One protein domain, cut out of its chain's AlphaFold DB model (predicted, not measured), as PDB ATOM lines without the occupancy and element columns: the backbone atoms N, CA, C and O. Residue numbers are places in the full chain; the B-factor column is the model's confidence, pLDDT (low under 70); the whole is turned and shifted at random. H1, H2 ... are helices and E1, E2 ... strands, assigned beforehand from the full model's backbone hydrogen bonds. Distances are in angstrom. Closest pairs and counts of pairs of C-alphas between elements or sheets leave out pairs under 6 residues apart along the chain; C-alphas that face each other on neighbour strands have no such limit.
ATOM      1  N   GLU A   5      54.496 -47.586   5.257       79.19
ATOM      2  CA  GLU A   5      53.377 -47.378   6.169       79.19
ATOM      3  C   GLU A   5      53.879 -47.435   7.619       79.19
ATOM      4  O   GLU A   5      54.686 -48.300   7.967       79.19
ATOM      5  N   ILE A   6      53.464 -46.480   8.455       79.25
ATOM      6  CA  ILE A   6      53.887 -46.362   9.859       79.25
ATOM      7  C   ILE A   6      52.650 -46.201  10.743       79.25
ATOM      8  O   ILE A   6      51.752 -45.441  10.397       79.25
ATOM      9  N   GLY A   7      52.628 -46.863  11.902       76.75
ATOM     10  CA  GLY A   7      51.560 -46.749  12.901       76.75
ATOM     11  C   GLY A   7      50.726 -48.023  13.040       76.75
ATOM     12  O   GLY A   7      51.146 -49.091  12.594       76.75
ATOM     13  N   ALA A   8      49.571 -47.929  13.704       75.50
ATOM     14  CA  ALA A   8      48.683 -49.076  13.889       75.50
ATOM     15  C   ALA A   8      47.944 -49.365  12.576       75.50
ATOM     16  O   ALA A   8      46.965 -48.695  12.239       75.50
ATOM     17  N   LEU A   9      48.481 -50.322  11.817       68.88
ATOM     18  CA  LEU A   9      47.956 -50.734  10.520       68.88
ATOM     19  C   LEU A   9      46.638 -51.486  10.698       68.88
ATOM     20  O   LEU A   9      46.557 -52.424  11.487       68.88
ATOM     21  N   ASN A  10      45.640 -51.104   9.910       66.94
ATOM     22  CA  ASN A  10      44.456 -51.918   9.688       66.94
ATOM     23  C   ASN A  10      44.672 -52.743   8.411       66.94
ATOM     24  O   ASN A  10      44.919 -52.182   7.344       66.94
ATOM     25  N   SER A  11      44.583 -54.070   8.509       61.66
ATOM     26  CA  SER A  11      44.756 -54.978   7.368       61.66
ATOM     27  C   SER A  11      43.613 -54.924   6.352       61.66
ATOM     28  O   SER A  11      43.785 -55.395   5.230       61.66
ATOM     29  N   ASN A  12      42.458 -54.366   6.724       75.25
ATOM     30  CA  ASN A  12      41.215 -54.508   5.965       75.25
ATOM     31  C   ASN A  12      40.865 -53.268   5.130       75.25
ATOM     32  O   ASN A  12      39.959 -53.325   4.301       75.25
ATOM     33  N   VAL A  13      41.574 -52.144   5.303       80.00
ATOM     34  CA  VAL A  13      41.365 -50.935   4.489       80.00
ATOM     35  C   VAL A  13      42.463 -50.810   3.438       80.00
ATOM     36  O   VAL A  13      43.557 -50.304   3.689       80.00
ATOM     37  N   ASN A  14      42.148 -51.225   2.212       87.69
ATOM     38  CA  ASN A  14      43.060 -51.098   1.084       87.69
ATOM     39  C   ASN A  14      42.852 -49.771   0.339       87.69
ATOM     40  O   ASN A  14      42.045 -49.663  -0.581       87.69
ATOM     41  N   LEU A  15      43.639 -48.749   0.689       90.88
ATOM     42  CA  LEU A  15      43.567 -47.442   0.022       90.88
ATOM     43  C   LEU A  15      43.842 -47.503  -1.497       90.88
ATOM     44  O   LEU A  15      43.379 -46.628  -2.226       90.88
ATOM     45  N   LYS A  16      44.530 -48.542  -2.000       91.56
ATOM     46  CA  LYS A  16      44.753 -48.704  -3.447       91.56
ATOM     47  C   LYS A  16      43.472 -49.053  -4.198       91.56
ATOM     48  O   LYS A  16      43.303 -48.593  -5.320       91.56
ATOM     49  N   GLU A  17      42.567 -49.818  -3.587       92.12
ATOM     50  CA  GLU A  17      41.247 -50.118  -4.168       92.12
ATOM     51  C   GLU A  17      40.376 -48.861  -4.274       92.12
ATOM     52  O   GLU A  17      39.482 -48.792  -5.111       92.12
ATOM     53  N   LEU A  18      40.691 -47.833  -3.482       93.06
ATOM     54  CA  LEU A  18      40.074 -46.508  -3.545       93.06
ATOM     55  C   LEU A  18      40.804 -45.568  -4.526       93.06
ATOM     56  O   LEU A  18      40.484 -44.387  -4.588       93.06
ATOM     57  N   GLY A  19      41.810 -46.045  -5.266       95.12
ATOM     58  CA  GLY A  19      42.613 -45.230  -6.185       95.12
ATOM     59  C   GLY A  19      43.670 -44.345  -5.512       95.12
ATOM     60  O   GLY A  19      44.367 -43.604  -6.201       95.12
ATOM     61  N   ILE A  20      43.840 -44.422  -4.185       95.50
ATOM     62  CA  ILE A  20      44.820 -43.625  -3.433       95.50
ATOM     63  C   ILE A  20      46.167 -44.360  -3.428       95.50
ATOM     64  O   ILE A  20      46.379 -45.330  -2.691       95.50
ATOM     65  N   LEU A  21      47.096 -43.880  -4.258       94.38
ATOM     66  CA  LEU A  21      48.387 -44.529  -4.519       94.38
ATOM     67  C   LEU A  21      49.576 -43.921  -3.756       94.38
ATOM     68  O   LEU A  21      50.715 -44.255  -4.066       94.38
ATOM     69  N   ALA A  22      49.320 -43.077  -2.751       93.81
ATOM     70  CA  ALA A  22      50.356 -42.465  -1.917       93.81
ATOM     71  C   ALA A  22      51.358 -43.502  -1.365       93.81
ATOM     72  O   ALA A  22      50.973 -44.573  -0.865       93.81
ATOM     73  N   GLU A  23      52.649 -43.169  -1.442       91.38
ATOM     74  CA  GLU A  23      53.738 -44.059  -1.020       91.38
ATOM     75  C   GLU A  23      54.047 -43.976   0.482       91.38
ATOM     76  O   GLU A  23      54.523 -44.958   1.057       91.38
ATOM     77  N   HIS A  24      53.772 -42.832   1.114       94.00
ATOM     78  CA  HIS A  24      54.075 -42.565   2.521       94.00
ATOM     79  C   HIS A  24      52.788 -42.356   3.313       94.00
ATOM     80  O   HIS A  24      52.077 -41.377   3.095       94.00
ATOM     81  N   ILE A  25      52.480 -43.293   4.215       95.38
ATOM     82  CA  ILE A  25      51.201 -43.313   4.934       95.38
ATOM     83  C   ILE A  25      51.424 -43.483   6.429       95.38
ATOM     84  O   ILE A  25      52.063 -44.435   6.879       95.38
ATOM     85  N   HIS A  26      50.837 -42.578   7.200       96.06
ATOM     86  CA  HIS A  26      50.821 -42.612   8.656       96.06
ATOM     87  C   HIS A  26      49.448 -43.042   9.154       96.06
ATOM     88  O   HIS A  26      48.483 -42.291   9.027       96.06
ATOM     89  N   TRP A  27      49.351 -44.229   9.740       95.50
ATOM     90  CA  TRP A  27      48.103 -44.801  10.227       95.50
ATOM     91  C   TRP A  27      47.911 -44.599  11.725       95.50
ATOM     92  O   TRP A  27      48.761 -44.967  12.535       95.50
ATOM     93  N   ASN A  28      46.741 -44.078  12.100       95.19
ATOM     94  CA  ASN A  28      46.220 -44.109  13.468       95.19
ATOM     95  C   ASN A  28      47.167 -43.529  14.541       95.19
ATOM     96  O   ASN A  28      47.040 -43.879  15.713       95.19
ATOM     97  N   LEU A  29      48.072 -42.616  14.163       96.69
ATOM     98  CA  LEU A  29      49.084 -42.045  15.060       96.69
ATOM     99  C   LEU A  29      48.469 -41.414  16.316       96.69
ATOM    100  O   LEU A  29      47.352 -40.902  16.294       96.69
ATOM    101  N   ASP A  30      49.181 -41.427  17.434       96.19
ATOM    102  CA  ASP A  30      48.700 -40.781  18.650       96.19
ATOM    103  C   ASP A  30      48.771 -39.243  18.560       96.19
ATOM    104  O   ASP A  30      49.396 -38.654  17.671       96.19
ATOM    105  N   SER A  31      48.112 -38.583  19.513       97.31
ATOM    106  CA  SER A  31      48.031 -37.123  19.548       97.31
ATOM    107  C   SER A  31      49.385 -36.424  19.711       97.31
ATOM    108  O   SER A  31      49.581 -35.354  19.129       97.31
ATOM    109  N   ALA A  32      50.331 -37.011  20.450       97.88
ATOM    110  CA  ALA A  32      51.648 -36.427  20.672       97.88
ATOM    111  C   ALA A  32      52.496 -36.506  19.398       97.88
ATOM    112  O   ALA A  32      53.091 -35.506  18.998       97.88
ATOM    113  N   THR A  33      52.472 -37.649  18.708       98.25
ATOM    114  CA  THR A  33      53.158 -37.830  17.424       98.25
ATOM    115  C   THR A  33      52.615 -36.869  16.363       98.25
ATOM    116  O   THR A  33      53.395 -36.182  15.704       98.25
ATOM    117  N   LEU A  34      51.288 -36.745  16.230       98.44
ATOM    118  CA  LEU A  34      50.668 -35.809  15.278       98.44
ATOM    119  C   LEU A  34      50.985 -34.344  15.608       98.44
ATOM    120  O   LEU A  34      51.258 -33.543  14.711       98.44
ATOM    121  N   THR A  35      50.994 -33.988  16.894       98.69
ATOM    122  CA  THR A  35      51.406 -32.651  17.347       98.69
ATOM    123  C   THR A  35      52.861 -32.382  16.971       98.69
ATOM    124  O   THR A  35      53.154 -31.362  16.349       98.69
ATOM    125  N   GLN A  36      53.770 -33.315  17.265       98.56
ATOM    126  CA  GLN A  36      55.187 -33.174  16.941       98.56
ATOM    127  C   GLN A  36      55.422 -33.048  15.433       98.56
ATOM    128  O   GLN A  36      56.166 -32.166  15.009       98.56
ATOM    129  N   GLN A  37      54.765 -33.875  14.615       98.44
ATOM    130  CA  GLN A  37      54.861 -33.785  13.156       98.44
ATOM    131  C   GLN A  37      54.337 -32.440  12.638       98.44
ATOM    132  O   GLN A  37      54.968 -31.838  11.774       98.44
ATOM    133  N   THR A  38      53.242 -31.921  13.207       98.62
ATOM    134  CA  THR A  38      52.709 -30.595  12.847       98.62
ATOM    135  C   THR A  38      53.737 -29.492  13.108       98.62
ATOM    136  O   THR A  38      53.953 -28.636  12.250       98.62
ATOM    137  N   LEU A  39      54.399 -29.523  14.270       98.62
ATOM    138  CA  LEU A  39      55.441 -28.557  14.630       98.62
ATOM    139  C   LEU A  39      56.667 -28.691  13.719       98.62
ATOM    140  O   LEU A  39      57.179 -27.690  13.226       98.62
ATOM    141  N   THR A  40      57.116 -29.921  13.452       98.44
ATOM    142  CA  THR A  40      58.258 -30.201  12.570       98.44
ATOM    143  C   THR A  40      58.015 -29.726  11.137       98.44
ATOM    144  O   THR A  40      58.936 -29.214  10.507       98.44
ATOM    145  N   LEU A  41      56.784 -29.842  10.636       97.75
ATOM    146  CA  LEU A  41      56.394 -29.355   9.310       97.75
ATOM    147  C   LEU A  41      56.108 -27.841   9.274       97.75
ATOM    148  O   LEU A  41      55.745 -27.320   8.222       97.75
ATOM    149  N   GLY A  42      56.233 -27.127  10.398       97.94
ATOM    150  CA  GLY A  42      55.953 -25.691  10.475       97.94
ATOM    151  C   GLY A  42      54.477 -25.334  10.262       97.94
ATOM    152  O   GLY A  42      54.162 -24.204   9.901       97.94
ATOM    153  N   GLN A  43      53.563 -26.285  10.474       97.62
ATOM    154  CA  GLN A  43      52.123 -26.130  10.227       97.62
ATOM    155  C   GLN A  43      51.346 -25.604  11.445       97.62
ATOM    156  O   GLN A  43      50.124 -25.461  11.403       97.62
ATOM    157  N   GLY A  44      52.039 -25.318  12.543       97.69
ATOM    158  CA  GLY A  44      51.453 -24.774  13.758       97.69
ATOM    159  C   GLY A  44      52.511 -24.404  14.788       97.69
ATOM    160  O   GLY A  44      53.710 -24.584  14.574       97.69
ATOM    161  N   SER A  45      52.052 -23.896  15.923       98.38
ATOM    162  CA  SER A  45      52.881 -23.565  17.082       98.38
ATOM    163  C   SER A  45      52.184 -23.992  18.368       98.38
ATOM    164  O   SER A  45      50.993 -24.290  18.371       98.38
ATOM    165  N   LEU A  46      52.920 -24.050  19.474       98.50
ATOM    166  CA  LEU A  46      52.317 -24.272  20.785       98.50
ATOM    167  C   LEU A  46      51.949 -22.933  21.426       98.50
ATOM    168  O   LEU A  46      52.722 -21.977  21.381       98.50
ATOM    169  N   SER A  47      50.779 -22.892  22.053       98.19
ATOM    170  CA  SER A  47      50.434 -21.851  23.025       98.19
ATOM    171  C   SER A  47      51.304 -21.955  24.284       98.19
ATOM    172  O   SER A  47      51.956 -22.971  24.534       98.19
ATOM    173  N   ASP A  48      51.246 -20.927  25.127       97.12
ATOM    174  CA  ASP A  48      51.857 -20.895  26.463       97.12
ATOM    175  C   ASP A  48      51.418 -22.063  27.369       97.12
ATOM    176  O   ASP A  48      52.155 -22.469  28.265       97.12
ATOM    177  N   LYS A  49      50.239 -22.638  27.109       97.25
ATOM    178  CA  LYS A  49      49.680 -23.800  27.818       97.25
ATOM    179  C   LYS A  49      49.914 -25.139  27.111       97.25
ATOM    180  O   LYS A  49      49.378 -26.153  27.547       97.25
ATOM    181  N   GLY A  50      50.673 -25.157  26.016       95.56
ATOM    182  CA  GLY A  50      51.011 -26.382  25.285       95.56
ATOM    183  C   GLY A  50      49.924 -26.905  24.341       95.56
ATOM    184  O   GLY A  50      50.094 -27.975  23.766       95.56
ATOM    185  N   ALA A  51      48.823 -26.176  24.137       97.88
ATOM    186  CA  ALA A  51      47.855 -26.516  23.092       97.88
ATOM    187  C   ALA A  51      48.409 -26.146  21.709       97.88
ATOM    188  O   ALA A  51      48.961 -25.053  21.549       97.88
ATOM    189  N   LEU A  52      48.230 -27.030  20.725       98.56
ATOM    190  CA  LEU A  52      48.602 -26.787  19.333       98.56
ATOM    191  C   LEU A  52      47.673 -25.740  18.701       98.56
ATOM    192  O   LEU A  52      46.454 -25.907  18.666       98.56
ATOM    193  N   CYS A  53      48.266 -24.678  18.172       98.31
ATOM    194  CA  CYS A  53      47.610 -23.606  17.441       98.31
ATOM    195  C   CYS A  53      47.940 -23.732  15.949       98.31
ATOM    196  O   CYS A  53      49.109 -23.775  15.567       98.31
ATOM    197  N   VAL A  54      46.906 -23.761  15.107       98.12
ATOM    198  CA  VAL A  54      47.018 -23.854  13.642       98.12
ATOM    199  C   VAL A  54      46.282 -22.694  12.979       98.12
ATOM    200  O   VAL A  54      45.310 -22.175  13.529       98.12
ATOM    201  N   ASN A  55      46.733 -22.287  11.792       96.31
ATOM    202  CA  ASN A  55      46.081 -21.257  10.986       96.31
ATOM    203  C   ASN A  55      45.508 -21.893   9.712       96.31
ATOM    204  O   ASN A  55      46.249 -22.481   8.931       96.31
ATOM    205  N   THR A  56      44.197 -21.764   9.496       95.12
ATOM    206  CA  THR A  56      43.491 -22.319   8.327       95.12
ATOM    207  C   THR A  56      43.523 -21.396   7.101       95.12
ATOM    208  O   THR A  56      42.900 -21.677   6.077       95.12
ATOM    209  N   GLY A  57      44.253 -20.282   7.185       93.75
ATOM    210  CA  GLY A  57      44.444 -19.329   6.102       93.75
ATOM    211  C   GLY A  57      43.175 -18.538   5.793       93.75
ATOM    212  O   GLY A  57      42.538 -17.973   6.680       93.75
ATOM    213  N   LYS A  58      42.816 -18.476   4.507       93.25
ATOM    214  CA  LYS A  58      41.675 -17.692   4.002       93.25
ATOM    215  C   LYS A  58      40.328 -18.169   4.557       93.25
ATOM    216  O   LYS A  58      39.415 -17.361   4.723       93.25
ATOM    217  N   PHE A  59      40.189 -19.468   4.816       93.88
ATOM    218  CA  PHE A  59      38.926 -20.081   5.215       93.88
ATOM    219  C   PHE A  59      38.891 -20.290   6.730       93.88
ATOM    220  O   PHE A  59      39.397 -21.279   7.254       93.88
ATOM    221  N   THR A  60      38.285 -19.344   7.447       93.75
ATOM    222  CA  THR A  60      38.142 -19.374   8.917       93.75
ATOM    223  C   THR A  60      36.795 -19.931   9.384       93.75
ATOM    224  O   THR A  60      36.489 -19.943  10.575       93.75
ATOM    225  N   GLY A  61      35.974 -20.404   8.447       94.88
ATOM    226  CA  GLY A  61      34.653 -20.959   8.698       94.88
ATOM    227  C   GLY A  61      34.205 -21.869   7.559       94.88
ATOM    228  O   GLY A  61      34.979 -22.217   6.671       94.88
ATOM    229  N   ARG A  62      32.932 -22.265   7.595       96.06
ATOM    230  CA  ARG A  62      32.329 -23.083   6.535       96.06
ATOM    231  C   ARG A  62      32.142 -22.260   5.260       96.06
ATOM    232  O   ARG A  62      31.869 -21.065   5.345       96.06
ATOM    233  N   SER A  63      32.136 -22.947   4.120       94.19
ATOM    234  CA  SER A  63      31.754 -22.397   2.814       94.19
ATOM    235  C   SER A  63      30.461 -23.063   2.321       94.19
ATOM    236  O   SER A  63      30.521 -24.023   1.558       94.19
ATOM    237  N   PRO A  64      29.265 -22.628   2.775       92.44
ATOM    238  CA  PRO A  64      28.015 -23.340   2.486       92.44
ATOM    239  C   PRO A  64      27.690 -23.456   0.995       92.44
ATOM    240  O   PRO A  64      27.083 -24.438   0.588       92.44
ATOM    241  N   LYS A  65      28.111 -22.471   0.193       94.06
ATOM    242  CA  LYS A  65      27.887 -22.443  -1.260       94.06
ATOM    243  C   LYS A  65      28.772 -23.425  -2.036       94.06
ATOM    244  O   LYS A  65      28.483 -23.684  -3.195       94.06
ATOM    245  N   ASP A  66      29.795 -23.981  -1.389       95.12
ATOM    246  CA  ASP A  66      30.722 -24.961  -1.968       95.12
ATOM    247  C   ASP A  66      30.426 -26.390  -1.467       95.12
ATOM    248  O   ASP A  66      31.262 -27.289  -1.564       95.12
ATOM    249  N   LYS A  67      29.231 -26.616  -0.900       96.75
ATOM    250  CA  LYS A  67      28.749 -27.938  -0.489       96.75
ATOM    251  C   LYS A  67      27.809 -28.495  -1.554       96.75
ATOM    252  O   LYS A  67      26.721 -27.966  -1.766       96.75
ATOM    253  N   PHE A  68      28.186 -29.638  -2.117       97.50
ATOM    254  CA  PHE A  68      27.388 -30.366  -3.099       97.50
ATOM    255  C   PHE A  68      27.076 -31.782  -2.612       97.50
ATOM    256  O   PHE A  68      27.826 -32.357  -1.822       97.50
ATOM    257  N   ILE A  69      25.970 -32.343  -3.090       98.50
ATOM    258  CA  ILE A  69      25.601 -33.749  -2.896       98.50
ATOM    259  C   ILE A  69      25.359 -34.347  -4.279       98.50
ATOM    260  O   ILE A  69      24.655 -33.757  -5.100       98.50
ATOM    261  N   VAL A  70      25.959 -35.505  -4.550       98.38
ATOM    262  CA  VAL A  70      25.746 -36.220  -5.812       98.38
ATOM    263  C   VAL A  70      24.282 -36.628  -5.902       98.38
ATOM    264  O   VAL A  70      23.747 -37.232  -4.972       98.38
ATOM    265  N   LYS A  71      23.627 -36.264  -7.004       98.38
ATOM    266  CA  LYS A  71      22.255 -36.661  -7.307       98.38
ATOM    267  C   LYS A  71      22.280 -37.918  -8.174       98.38
ATOM    268  O   LYS A  71      22.436 -37.822  -9.388       98.38
ATOM    269  N   ASP A  72      22.114 -39.065  -7.531       97.44
ATOM    270  CA  ASP A  72      22.134 -40.402  -8.129       97.44
ATOM    271  C   ASP A  72      20.798 -41.134  -7.888       97.44
ATOM    272  O   ASP A  72      19.813 -40.559  -7.406       97.44
ATOM    273  N   ALA A  73      20.739 -42.421  -8.230       97.12
ATOM    274  CA  ALA A  73      19.546 -43.243  -8.030       97.12
ATOM    275  C   ALA A  73      19.109 -43.356  -6.552       97.12
ATOM    276  O   ALA A  73      17.914 -43.492  -6.288       97.12
ATOM    277  N   VAL A  74      20.038 -43.268  -5.597       96.81
ATOM    278  CA  VAL A  74      19.786 -43.389  -4.153       96.81
ATOM    279  C   VAL A  74      19.340 -42.053  -3.557       96.81
ATOM    280  O   VAL A  74      18.410 -42.005  -2.748       96.81
ATOM    281  N   THR A  75      19.977 -40.951  -3.955       98.06
ATOM    282  CA  THR A  75      19.759 -39.623  -3.362       98.06
ATOM    283  C   THR A  75      18.645 -38.830  -4.040       98.06
ATOM    284  O   THR A  75      18.040 -37.959  -3.411       98.06
ATOM    285  N   SER A  76      18.334 -39.130  -5.309       97.44
ATOM    286  CA  SER A  76      17.416 -38.342  -6.149       97.44
ATOM    287  C   SER A  76      16.075 -38.011  -5.494       97.44
ATOM    288  O   SER A  76      15.615 -36.878  -5.646       97.44
ATOM    289  N   ASN A  77      15.497 -38.955  -4.747       97.62
ATOM    290  CA  ASN A  77      14.184 -38.828  -4.106       97.62
ATOM    291  C   ASN A  77      14.238 -38.830  -2.567       97.62
ATOM    292  O   ASN A  77      13.191 -38.821  -1.926       97.62
ATOM    293  N   THR A  78      15.431 -38.887  -1.968       97.75
ATOM    294  CA  THR A  78      15.609 -38.986  -0.505       97.75
ATOM    295  C   THR A  78      16.192 -37.719   0.115       97.75
ATOM    296  O   THR A  78      16.039 -37.499   1.315       97.75
ATOM    297  N   ILE A  79      16.830 -36.868  -0.691       97.81
ATOM    298  CA  ILE A  79      17.393 -35.589  -0.255       97.81
ATOM    299  C   ILE A  79      16.403 -34.449  -0.518       97.81
ATOM    300  O   ILE A  79      15.807 -34.353  -1.590       97.81
ATOM    301  N   ASP A  80      16.278 -33.551   0.458       97.81
ATOM    302  CA  ASP A  80      15.572 -32.276   0.317       97.81
ATOM    303  C   ASP A  80      16.440 -31.279  -0.470       97.81
ATOM    304  O   ASP A  80      17.348 -30.648   0.082       97.81
ATOM    305  N   TRP A  81      16.240 -31.226  -1.787       98.19
ATOM    306  CA  TRP A  81      17.049 -30.434  -2.719       98.19
ATOM    307  C   TRP A  81      16.701 -28.940  -2.673       98.19
ATOM    308  O   TRP A  81      15.532 -28.565  -2.670       98.19
ATOM    309  N   GLY A  82      17.718 -28.075  -2.739       94.69
ATOM    310  CA  GLY A  82      17.539 -26.620  -2.765       94.69
ATOM    311  C   GLY A  82      18.863 -25.871  -2.626       94.69
ATOM    312  O   GLY A  82      19.927 -26.440  -2.857       94.69
ATOM    313  N   ASP A  83      18.810 -24.619  -2.175       93.81
ATOM    314  CA  ASP A  83      19.999 -23.756  -2.050       93.81
ATOM    315  C   ASP A  83      21.025 -24.251  -1.007       93.81
ATOM    316  O   ASP A  83      22.172 -23.805  -0.998       93.81
ATOM    317  N   ILE A  84      20.622 -25.163  -0.111       94.81
ATOM    318  CA  ILE A  84      21.479 -25.754   0.935       94.81
ATOM    319  C   ILE A  84      22.061 -27.106   0.502       94.81
ATOM    320  O   ILE A  84      23.216 -27.419   0.800       94.81
ATOM    321  N   ASN A  85      21.251 -27.935  -0.156       97.69
ATOM    322  CA  ASN A  85      21.651 -29.239  -0.675       97.69
ATOM    323  C   ASN A  85      21.731 -29.119  -2.192       97.69
ATOM    324  O   ASN A  85      20.772 -29.416  -2.905       97.69
ATOM    325  N   ILE A  86      22.875 -28.623  -2.658       97.81
ATOM    326  CA  ILE A  86      23.099 -28.307  -4.064       97.81
ATOM    327  C   ILE A  86      23.437 -29.613  -4.804       97.81
ATOM    328  O   ILE A  86      24.390 -30.297  -4.413       97.81
ATOM    329  N   PRO A  87      22.676 -30.005  -5.839       97.88
ATOM    330  CA  PRO A  87      22.952 -31.233  -6.570       97.88
ATOM    331  C   PRO A  87      24.200 -31.086  -7.450       97.88
ATOM    332  O   PRO A  87      24.428 -30.041  -8.058       97.88
ATOM    333  N   THR A  88      24.968 -32.164  -7.576       97.12
ATOM    334  CA  THR A  88      25.987 -32.342  -8.623       97.12
ATOM    335  C   THR A  88      25.807 -33.700  -9.305       97.12
ATOM    336  O   THR A  88      25.139 -34.579  -8.757       97.12
ATOM    337  N   SER A  89      26.358 -33.884 -10.505       97.31
ATOM    338  CA  SER A  89      26.279 -35.170 -11.210       97.31
ATOM    339  C   SER A  89      27.372 -36.139 -10.749       97.31
ATOM    340  O   SER A  89      28.448 -35.721 -10.314       97.31
ATOM    341  N   GLU A  90      27.118 -37.441 -10.902       97.56
ATOM    342  CA  GLU A  90      28.132 -38.487 -10.692       97.56
ATOM    343  C   GLU A  90      29.376 -38.243 -11.556       97.56
ATOM    344  O   GLU A  90      30.499 -38.398 -11.091       97.56
ATOM    345  N   GLU A  91      29.190 -37.791 -12.798       96.81
ATOM    346  CA  GLU A  91      30.292 -37.501 -13.715       96.81
ATOM    347  C   GLU A  91      31.210 -36.388 -13.183       96.81
ATOM    348  O   GLU A  91      32.433 -36.524 -13.208       96.81
ATOM    349  N   VAL A  92      30.635 -35.295 -12.666       96.00
ATOM    350  CA  VAL A  92      31.408 -34.196 -12.066       96.00
ATOM    351  C   VAL A  92      32.173 -34.693 -10.843       96.00
ATOM    352  O   VAL A  92      33.363 -34.402 -10.711       96.00
ATOM    353  N   TYR A  93      31.512 -35.466  -9.977       96.75
ATOM    354  CA  TYR A  93      32.143 -36.052  -8.797       96.75
ATOM    355  C   TYR A  93      33.297 -36.989  -9.166       96.75
ATOM    356  O   TYR A  93      34.394 -36.811  -8.647       96.75
ATOM    357  N   ASN A  94      33.088 -37.925 -10.095       96.38
ATOM    358  CA  ASN A  94      34.105 -38.895 -10.505       96.38
ATOM    359  C   ASN A  94      35.338 -38.194 -11.084       96.38
ATOM    360  O   ASN A  94      36.458 -38.477 -10.667       96.38
ATOM    361  N   ARG A  95      35.152 -37.193 -11.957       96.06
ATOM    362  CA  ARG A  95      36.277 -36.401 -12.486       96.06
ATOM    363  C   ARG A  95      37.040 -35.663 -11.384       96.06
ATOM    364  O   ARG A  95      38.264 -35.565 -11.459       96.06
ATOM    365  N   LEU A  96      36.340 -35.106 -10.394       96.56
ATOM    366  CA  LEU A  96      36.975 -34.437  -9.257       96.56
ATOM    367  C   LEU A  96      37.751 -35.443  -8.399       96.56
ATOM    368  O   LEU A  96      38.917 -35.206  -8.086       96.56
ATOM    369  N   TYR A  97      37.127 -36.572  -8.072       97.12
ATOM    370  CA  TYR A  97      37.722 -37.644  -7.287       97.12
ATOM    371  C   TYR A  97      38.999 -38.178  -7.943       97.12
ATOM    372  O   TYR A  97      40.042 -38.211  -7.295       97.12
ATOM    373  N   ASP A  98      38.955 -38.488  -9.242       96.31
ATOM    374  CA  ASP A  98      40.106 -38.975 -10.011       96.31
ATOM    375  C   ASP A  98      41.280 -37.988  -9.974       96.31
ATOM    376  O   ASP A  98      42.436 -38.377  -9.774       96.31
ATOM    377  N   LYS A  99      40.993 -36.686 -10.122       95.81
ATOM    378  CA  LYS A  99      42.009 -35.631 -10.000       95.81
ATOM    379  C   LYS A  99      42.597 -35.586  -8.585       95.81
ATOM    380  O   LYS A  99      43.817 -35.490  -8.453       95.81
ATOM    381  N   MET A 100      41.764 -35.690  -7.548       96.19
ATOM    382  CA  MET A 100      42.206 -35.673  -6.149       96.19
ATOM    383  C   MET A 100      43.077 -36.885  -5.802       96.19
ATOM    384  O   MET A 100      44.158 -36.717  -5.247       96.19
ATOM    385  N   VAL A 101      42.665 -38.109  -6.145       96.44
ATOM    386  CA  VAL A 101      43.456 -39.309  -5.813       96.44
ATOM    387  C   VAL A 101      44.758 -39.381  -6.610       96.44
ATOM    388  O   VAL A 101      45.790 -39.791  -6.074       96.44
ATOM    389  N   LYS A 102      44.762 -38.885  -7.855       95.50
ATOM    390  CA  LYS A 102      45.995 -38.694  -8.626       95.50
ATOM    391  C   LYS A 102      46.924 -37.692  -7.943       95.50
ATOM    392  O   LYS A 102      48.110 -37.981  -7.807       95.50
ATOM    393  N   PHE A 103      46.391 -36.560  -7.483       95.88
ATOM    394  CA  PHE A 103      47.151 -35.552  -6.740       95.88
ATOM    395  C   PHE A 103      47.755 -36.096  -5.440       95.88
ATOM    396  O   PHE A 103      48.772 -35.590  -4.996       95.88
ATOM    397  N   LEU A 104      47.178 -37.132  -4.831       96.19
ATOM    398  CA  LEU A 104      47.732 -37.748  -3.621       96.19
ATOM    399  C   LEU A 104      48.908 -38.694  -3.875       96.19
ATOM    400  O   LEU A 104      49.572 -39.098  -2.925       96.19
ATOM    401  N   SER A 105      49.168 -39.083  -5.125       93.75
ATOM    402  CA  SER A 105      50.166 -40.120  -5.429       93.75
ATOM    403  C   SER A 105      51.592 -39.705  -5.052       93.75
ATOM    404  O   SER A 105      52.394 -40.558  -4.683       93.75
ATOM    405  N   ASP A 106      51.902 -38.408  -5.103       92.25
ATOM    406  CA  ASP A 106      53.192 -37.827  -4.715       92.25
ATOM    407  C   ASP A 106      53.187 -37.235  -3.293       92.25
ATOM    408  O   ASP A 106      54.135 -36.545  -2.912       92.25
ATOM    409  N   LYS A 107      52.129 -37.469  -2.503       94.94
ATOM    410  CA  LYS A 107      51.978 -36.896  -1.159       94.94
ATOM    411  C   LYS A 107      52.282 -37.902  -0.061       94.94
ATOM    412  O   LYS A 107      52.059 -39.106  -0.183       94.94
ATOM    413  N   GLU A 108      52.750 -37.358   1.052       96.12
ATOM    414  CA  GLU A 108      52.665 -38.016   2.347       96.12
ATOM    415  C   GLU A 108      51.263 -37.792   2.920       96.12
ATOM    416  O   GLU A 108      50.728 -36.684   2.849       96.12
ATOM    417  N   ILE A 109      50.651 -38.854   3.444       97.69
ATOM    418  CA  ILE A 109      49.274 -38.812   3.940       97.69
ATOM    419  C   ILE A 109      49.152 -39.381   5.352       97.69
ATOM    420  O   ILE A 109      49.918 -40.247   5.779       97.69
ATOM    421  N   TRP A 110      48.128 -38.918   6.061       98.00
ATOM    422  CA  TRP A 110      47.735 -39.387   7.383       98.00
ATOM    423  C   TRP A 110      46.352 -40.004   7.295       98.00
ATOM    424  O   TRP A 110      45.391 -39.334   6.919       98.00
ATOM    425  N   ALA A 111      46.255 -41.276   7.650       97.12
ATOM    426  CA  ALA A 111      45.022 -42.034   7.620       97.12
ATOM    427  C   ALA A 111      44.608 -42.454   9.035       97.12
ATOM    428  O   ALA A 111      45.442 -42.749   9.896       97.12
ATOM    429  N   ARG A 112      43.304 -42.446   9.308       95.69
ATOM    430  CA  ARG A 112      42.751 -42.880  10.592       95.69
ATOM    431  C   ARG A 112      41.417 -43.569  10.420       95.69
ATOM    432  O   ARG A 112      40.538 -43.037   9.748       95.69
ATOM    433  N   ASP A 113      41.243 -44.644  11.171       96.81
ATOM    434  CA  ASP A 113      39.958 -45.285  11.385       96.81
ATOM    435  C   ASP A 113      39.303 -44.764  12.666       96.81
ATOM    436  O   ASP A 113      39.938 -44.613  13.718       96.81
ATOM    437  N   CYS A 114      38.023 -44.424  12.564       96.88
ATOM    438  CA  CYS A 114      37.256 -43.844  13.654       96.88
ATOM    439  C   CYS A 114      35.767 -44.177  13.563       96.88
ATOM    440  O   CYS A 114      35.276 -44.656  12.540       96.88
ATOM    441  N   TYR A 115      35.048 -43.925  14.656       98.00
ATOM    442  CA  TYR A 115      33.602 -44.081  14.717       98.00
ATOM    443  C   TYR A 115      32.891 -42.734  14.837       98.00
ATOM    444  O   TYR A 115      33.298 -41.862  15.613       98.00
ATOM    445  N   ALA A 116      31.776 -42.600  14.118       98.06
ATOM    446  CA  ALA A 116      30.795 -41.539  14.324       98.06
ATOM    447  C   ALA A 116      29.503 -42.134  14.902       98.06
ATOM    448  O   ALA A 116      28.906 -43.016  14.292       98.06
ATOM    449  N   GLY A 117      29.077 -41.645  16.070       97.50
ATOM    450  CA  GLY A 117      27.987 -42.232  16.861       97.50
ATOM    451  C   GLY A 117      28.513 -43.170  17.953       97.50
ATOM    452  O   GLY A 117      29.391 -43.990  17.710       97.50
ATOM    453  N   ALA A 118      28.012 -43.018  19.182       96.25
ATOM    454  CA  ALA A 118      28.543 -43.737  20.347       96.25
ATOM    455  C   ALA A 118      27.970 -45.149  20.519       96.25
ATOM    456  O   ALA A 118      28.634 -46.016  21.081       96.25
ATOM    457  N   HIS A 119      26.741 -45.380  20.057       96.94
ATOM    458  CA  HIS A 119      26.080 -46.666  20.225       96.94
ATOM    459  C   HIS A 119      26.586 -47.672  19.174       96.94
ATOM    460  O   HIS A 119      26.505 -47.355  17.984       96.94
ATOM    461  N   PRO A 120      27.062 -48.871  19.563       93.56
ATOM    462  CA  PRO A 120      27.633 -49.852  18.635       93.56
ATOM    463  C   PRO A 120      26.732 -50.216  17.450       93.56
ATOM    464  O   PRO A 120      27.229 -50.330  16.336       93.56
ATOM    465  N   ASP A 121      25.420 -50.308  17.674       95.94
ATOM    466  CA  ASP A 121      24.450 -50.681  16.630       95.94
ATOM    467  C   ASP A 121      24.178 -49.578  15.592       95.94
ATOM    468  O   ASP A 121      23.592 -49.846  14.546       95.94
ATOM    469  N   TYR A 122      24.578 -48.333  15.872       96.06
ATOM    470  CA  TYR A 122      24.264 -47.168  15.033       96.06
ATOM    471  C   TYR A 122      25.502 -46.382  14.596       96.06
ATOM    472  O   TYR A 122      25.377 -45.349  13.936       96.06
ATOM    473  N   ARG A 123      26.698 -46.816  15.003       96.62
ATOM    474  CA  ARG A 123      27.936 -46.101  14.696       96.62
ATOM    475  C   ARG A 123      28.398 -46.387  13.274       96.62
ATOM    476  O   ARG A 123      28.378 -47.530  12.831       96.62
ATOM    477  N   LEU A 124      28.899 -45.356  12.606       97.31
ATOM    478  CA  LEU A 124      29.531 -45.469  11.295       97.31
ATOM    479  C   LEU A 124      31.032 -45.699  11.443       97.31
ATOM    480  O   LEU A 124      31.692 -44.974  12.190       97.31
ATOM    481  N   ARG A 125      31.574 -46.657  10.690       97.06
ATOM    482  CA  ARG A 125      33.015 -46.880  10.497       97.06
ATOM    483  C   ARG A 125      33.552 -45.915   9.444       97.06
ATOM    484  O   ARG A 125      33.348 -46.109   8.245       97.06
ATOM    485  N   VAL A 126      34.238 -44.868   9.890       97.62
ATOM    486  CA  VAL A 126      34.779 -43.805   9.037       97.62
ATOM    487  C   VAL A 126      36.296 -43.937   8.934       97.62
ATOM    488  O   VAL A 126      36.995 -43.844   9.944       97.62
ATOM    489  N   THR A 127      36.812 -44.074   7.715       97.56
ATOM    490  CA  THR A 127      38.235 -43.869   7.423       97.56
ATOM    491  C   THR A 127      38.429 -42.440   6.933       97.56
ATOM    492  O   THR A 127      37.790 -42.004   5.974       97.56
ATOM    493  N   VAL A 128      39.323 -41.703   7.581       98.06
ATOM    494  CA  VAL A 128      39.717 -40.347   7.188       98.06
ATOM    495  C   VAL A 128      41.116 -40.386   6.595       98.06
ATOM    496  O   VAL A 128      42.001 -41.005   7.178       98.06
ATOM    497  N   VAL A 129      41.323 -39.700   5.471       97.94
ATOM    498  CA  VAL A 129      42.628 -39.483   4.838       97.94
ATOM    499  C   VAL A 129      42.874 -37.980   4.711       97.94
ATOM    500  O   VAL A 129      42.068 -37.257   4.124       97.94
ATOM    501  N   ASN A 130      43.997 -37.522   5.259       98.00
ATOM    502  CA  ASN A 130      44.450 -36.133   5.260       98.00
ATOM    503  C   ASN A 130      45.837 -36.014   4.618       98.00
ATOM    504  O   ASN A 130      46.629 -36.954   4.665       98.00
ATOM    505  N   THR A 131      46.183 -34.822   4.144       97.50
ATOM    506  CA  THR A 131      47.554 -34.445   3.738       97.50
ATOM    507  C   THR A 131      48.297 -33.635   4.802       97.50
ATOM    508  O   THR A 131      49.396 -33.137   4.568       97.50
ATOM    509  N   THR A 132      47.716 -33.493   6.002       97.94
ATOM    510  CA  THR A 132      48.356 -32.806   7.132       97.94
ATOM    511  C   THR A 132      48.135 -33.550   8.458       97.94
ATOM    512  O   THR A 132      47.027 -34.045   8.710       97.94
ATOM    513  N   PRO A 133      49.144 -33.610   9.350       98.31
ATOM    514  CA  PRO A 133      49.016 -34.251  10.657       98.31
ATOM    515  C   PRO A 133      48.016 -33.540  11.577       98.31
ATOM    516  O   PRO A 133      47.280 -34.204  12.308       98.31
ATOM    517  N   TRP A 134      47.930 -32.207  11.538       98.38
ATOM    518  CA  TRP A 134      47.014 -31.468  12.414       98.38
ATOM    519  C   TRP A 134      45.542 -31.727  12.078       98.38
ATOM    520  O   TRP A 134      44.709 -31.784  12.983       98.38
ATOM    521  N   ALA A 135      45.207 -31.934  10.800       98.38
ATOM    522  CA  ALA A 135      43.850 -32.294  10.402       98.38
ATOM    523  C   ALA A 135      43.501 -33.715  10.874       98.38
ATOM    524  O   ALA A 135      42.393 -33.957  11.354       98.38
ATOM    525  N   ASN A 136      44.467 -34.640  10.853       98.50
ATOM    526  CA  ASN A 136      44.262 -35.965  11.434       98.50
ATOM    527  C   ASN A 136      44.121 -35.914  12.968       98.50
ATOM    528  O   ASN A 136      43.322 -36.663  13.537       98.50
ATOM    529  N   LEU A 137      44.835 -35.002  13.643       98.62
ATOM    530  CA  LEU A 137      44.677 -34.739  15.080       98.62
ATOM    531  C   LEU A 137      43.292 -34.167  15.401       98.62
ATOM    532  O   LEU A 137      42.677 -34.555  16.393       98.62
ATOM    533  N   PHE A 138      42.764 -33.291  14.547       98.62
ATOM    534  CA  PHE A 138      41.387 -32.823  14.670       98.62
ATOM    535  C   PHE A 138      40.404 -34.004  14.640       98.62
ATOM    536  O   PHE A 138      39.563 -34.122  15.531       98.62
ATOM    537  N   CYS A 139      40.564 -34.942  13.702       98.38
ATOM    538  CA  CYS A 139      39.747 -36.157  13.641       98.38
ATOM    539  C   CYS A 139      39.952 -37.087  14.849       98.38
ATOM    540  O   CYS A 139      38.981 -37.658  15.340       98.38
ATOM    541  N   HIS A 140      41.178 -37.204  15.369       97.56
ATOM    542  CA  HIS A 140      41.485 -37.956  16.595       97.56
ATOM    543  C   HIS A 140      40.731 -37.427  17.828       97.56
ATOM    544  O   HIS A 140      40.381 -38.205  18.723       97.56
ATOM    545  N   ASN A 141      40.510 -36.112  17.882       98.19
ATOM    546  CA  ASN A 141      39.806 -35.442  18.972       98.19
ATOM    547  C   ASN A 141      38.284 -35.431  18.776       98.19
ATOM    548  O   ASN A 141      37.550 -35.509  19.758       98.19
ATOM    549  N   LEU A 142      37.820 -35.309  17.529       98.12
ATOM    550  CA  LEU A 142      36.402 -35.173  17.197       98.12
ATOM    551  C   LEU A 142      35.655 -36.513  17.195       98.12
ATOM    552  O   LEU A 142      34.533 -36.589  17.691       98.12
ATOM    553  N   PHE A 143      36.250 -37.550  16.602       98.38
ATOM    554  CA  PHE A 143      35.612 -38.856  16.450       98.38
ATOM    555  C   PHE A 143      35.962 -39.809  17.594       98.38
ATOM    556  O   PHE A 143      36.920 -39.615  18.346       98.38
ATOM    557  N   ILE A 144      35.184 -40.886  17.710       97.81
ATOM    558  CA  ILE A 144      35.430 -41.936  18.696       97.81
ATOM    559  C   ILE A 144      36.547 -42.843  18.181       97.81
ATOM    560  O   ILE A 144      36.541 -43.281  17.028       97.81
ATOM    561  N   ARG A 145      37.516 -43.121  19.053       95.44
ATOM    562  CA  ARG A 145      38.687 -43.940  18.738       95.44
ATOM    563  C   ARG A 145      38.345 -45.424  18.897       95.44
ATOM    564  O   ARG A 145      37.903 -45.796  19.984       95.44
ATOM    565  N   PRO A 146      38.577 -46.263  17.874       93.81
ATOM    566  CA  PRO A 146      38.463 -47.703  18.018       93.81
ATOM    567  C   PRO A 146      39.533 -48.215  18.984       93.81
ATOM    568  O   PRO A 146      40.676 -47.739  18.975       93.81
ATOM    569  N   THR A 147      39.174 -49.202  19.796       92.06
ATOM    570  CA  THR A 147      40.142 -49.987  20.568       92.06
ATOM    571  C   THR A 147      41.064 -50.775  19.635       92.06
ATOM    572  O   THR A 147      40.756 -50.984  18.464       92.06
ATOM    573  N   THR A 148      42.201 -51.251  20.145       87.12
ATOM    574  CA  THR A 148      43.130 -52.079  19.359       87.12
ATOM    575  C   THR A 148      42.462 -53.339  18.797       87.12
ATOM    576  O   THR A 148      42.755 -53.733  17.675       87.12
ATOM    577  N   GLU A 149      41.541 -53.955  19.541       88.44
ATOM    578  CA  GLU A 149      40.790 -55.126  19.072       88.44
ATOM    579  C   GLU A 149      39.818 -54.766  17.942       88.44
ATOM    580  O   GLU A 149      39.761 -55.458  16.926       88.44
ATOM    581  N   GLU A 150      39.099 -53.651  18.080       91.00
ATOM    582  CA  GLU A 150      38.185 -53.166  17.045       91.00
ATOM    583  C   GLU A 150      38.915 -52.792  15.751       91.00
ATOM    584  O   GLU A 150      38.369 -53.021  14.676       91.00
ATOM    585  N   GLN A 151      40.148 -52.272  15.832       87.31
ATOM    586  CA  GLN A 151      40.955 -51.931  14.650       87.31
ATOM    587  C   GLN A 151      41.239 -53.147  13.761       87.31
ATOM    588  O   GLN A 151      41.188 -53.024  12.541       87.31
ATOM    589  N   ASN A 152      41.473 -54.325  14.346       84.69
ATOM    590  CA  ASN A 152      41.765 -55.546  13.583       84.69
ATOM    591  C   ASN A 152      40.574 -56.019  12.731       84.69
ATOM    592  O   ASN A 152      40.763 -56.691  11.720       84.69
ATOM    593  N   ASN A 153      39.353 -55.663  13.136       86.31
ATOM    594  CA  ASN A 153      38.107 -56.036  12.465       86.31
ATOM    595  C   ASN A 153      37.416 -54.823  11.823       86.31
ATOM    596  O   ASN A 153      36.215 -54.852  11.554       86.31
ATOM    597  N   PHE A 154      38.140 -53.718  11.626       91.00
ATOM    598  CA  PHE A 154      37.535 -52.477  11.164       91.00
ATOM    599  C   PHE A 154      37.348 -52.492   9.644       91.00
ATOM    600  O   PHE A 154      38.315 -52.478   8.885       91.00
ATOM    601  N   GLU A 155      36.090 -52.459   9.207       91.81
ATOM    602  CA  GLU A 155      35.699 -52.378   7.797       91.81
ATOM    603  C   GLU A 155      35.090 -51.010   7.476       91.81
ATOM    604  O   GLU A 155      34.047 -50.634   8.015       91.81
ATOM    605  N   LYS A 156      35.734 -50.256   6.582       93.81
ATOM    606  CA  LYS A 156      35.331 -48.892   6.226       93.81
ATOM    607  C   LYS A 156      33.952 -48.838   5.557       93.81
ATOM    608  O   LYS A 156      33.814 -49.216   4.393       93.81
ATOM    609  N   GLU A 157      33.007 -48.156   6.196       95.62
ATOM    610  CA  GLU A 157      31.714 -47.781   5.605       95.62
ATOM    611  C   GLU A 157      31.783 -46.427   4.895       95.62
ATOM    612  O   GLU A 157      31.253 -46.270   3.799       95.62
ATOM    613  N   TRP A 158      32.494 -45.461   5.481       97.00
ATOM    614  CA  TRP A 158      32.585 -44.098   4.961       97.00
ATOM    615  C   TRP A 158      34.034 -43.663   4.754       97.00
ATOM    616  O   TRP A 158      34.893 -43.942   5.588       97.00
ATOM    617  N   LEU A 159      34.307 -42.959   3.655       97.25
ATOM    618  CA  LEU A 159      35.603 -42.331   3.391       97.25
ATOM    619  C   LEU A 159      35.465 -40.813   3.509       97.25
ATOM    620  O   LEU A 159      34.589 -40.217   2.884       97.25
ATOM    621  N   ILE A 160      36.363 -40.182   4.258       98.31
ATOM    622  CA  ILE A 160      36.574 -38.734   4.212       98.31
ATOM    623  C   ILE A 160      37.946 -38.488   3.595       98.31
ATOM    624  O   ILE A 160      38.959 -38.879   4.169       98.31
ATOM    625  N   LEU A 161      37.974 -37.819   2.443       97.88
ATOM    626  CA  LEU A 161      39.201 -37.389   1.779       97.88
ATOM    627  C   LEU A 161      39.357 -35.875   1.945       97.88
ATOM    628  O   LEU A 161      38.525 -35.113   1.458       97.88
ATOM    629  N   GLN A 162      40.399 -35.437   2.649       97.69
ATOM    630  CA  GLN A 162      40.627 -34.028   2.961       97.69
ATOM    631  C   GLN A 162      42.003 -33.586   2.453       97.69
ATOM    632  O   GLN A 162      43.033 -33.944   3.018       97.69
ATOM    633  N   VAL A 163      41.988 -32.809   1.367       96.81
ATOM    634  CA  VAL A 163      43.176 -32.387   0.604       96.81
ATOM    635  C   VAL A 163      43.085 -30.874   0.358       96.81
ATOM    636  O   VAL A 163      42.678 -30.449  -0.719       96.81
TER     637      VAL A 163
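AT A GLANCE: This is residues 5 to 163 of the 171 residues of the protein "Phosphoenolpyruvate carboxykinase (ATP)" of Parapusillimonas sp. SGNA-6 (UniProt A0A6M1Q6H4). A twisted five-strand sheet, with helix H3 over one face and helix H1 beside H3, makes the main body; a small head of two short strands, E3 and E4, and the loop of residues 71 to 85 sits away from this body. The head is joined to the body by helix H2 and by a long link from H1, residues 41 to 67, of which residues 57 to 63 stand free. The printed part has 159 residues, with four named helices and seven named strands in the order E1 E2 H1 E3 E4 H2 E5 E6 H3 H4 E7. The larger sheet has the order E1 E2 E5 E6 E7 and is mixed, the smaller one, E3 and E4, is parallel, and the class is mixed, helices and strands, with 73 residues in named elements, under half of the printed part. The whole is compact, with a radius of gyration of the C-alphas of 17.1 A and spans of 49 by 39 by 34 A.

IN THESE COORDINATES: Strand E1 is residues 5 to 7, beginning at C-alpha 5 at (53.377, -47.378, 6.169). E2 is residues 24 to 27, and helix H1, residues 31 to 40, measures 14.2 A from first to last C-alpha. E3 is residues 68 to 70 and E4 residues 86 to 88. H2, the longest helix, is residues 90 to 103, 19.6 A long, with C-alpha 90 at (28.132, -38.487, -10.692). E5, the longest strand, is residues 108 to 116 and 25.2 A long; E6, residues 124 to 130, is 18.6 A long. H3 is residues 133 to 142, 14.2 A long, and H4 is residues 148 to 152. E7, residues 158 to 162, is 13.0 A long and ends at C-alpha 162 at (40.627, -34.028, 2.961).

HOW THE PARTS SIT: The five-strand sheet is twisted, with C-alphas up to 4.2 A off its best plane; E1 and E7 are its edge strands. E1 and E2 are parallel, with N 6 and O 25 at 2.9 A, within hydrogen-bond range. E2 and E5 are parallel, with N 111 and O 26 at 2.8 A. E5 and E6 are an antiparallel hairpin, with N 112 and O 128 at 2.9 A and N 128 and O 112 at 2.8 A. E6 and E7 are parallel, with N 129 and O 160 at 2.8 A; E6, H3, H4 and E7 form a strand-helix-strand unit, two parallel neighbour strands with helices between them. H3 is on the sheet at a height of 8.2 A, over E5 and E6, and runs along the strands, at 6 degrees to E6 on the local plane; this gives two layers, a sheet with a helix on one face. The closest C-alphas of H3 and E5 are those of Trp 110 and Pro 133, 6.2 A apart. H1 touches H3 at a shallow tilt of 27 degrees, opposite ways, and their closest C-alphas are those of Leu 34 and Pro 133, 5.1 A apart. H1 is not on the sheet; H2 and H4 are not on it either, but only just, each with 4 pairs of C-alphas within 10 A. H4 and H3 are apart. E3 and E4 are parallel, with N 69 and O 86 at 2.9 A. The closest C-alphas of E3 and H2 are those of Val 70 and Glu 90, 5.9 A apart. In H1, H2 and H3 every O i to N i+4 pair is within hydrogen-bond range; H4 has 0 of 1, and 1 of 2 O i to N i+3 pairs.

THE WHOLE: The C-alphas farthest apart are those of Asp 48 and Ala 73, at 52.3 A. The printed part has no cut. The long links are E1 to E2, H1 to E3 and E3 to E4. The mean pLDDT of the printed part is 94.8, and residues 9 to 11 are under 70.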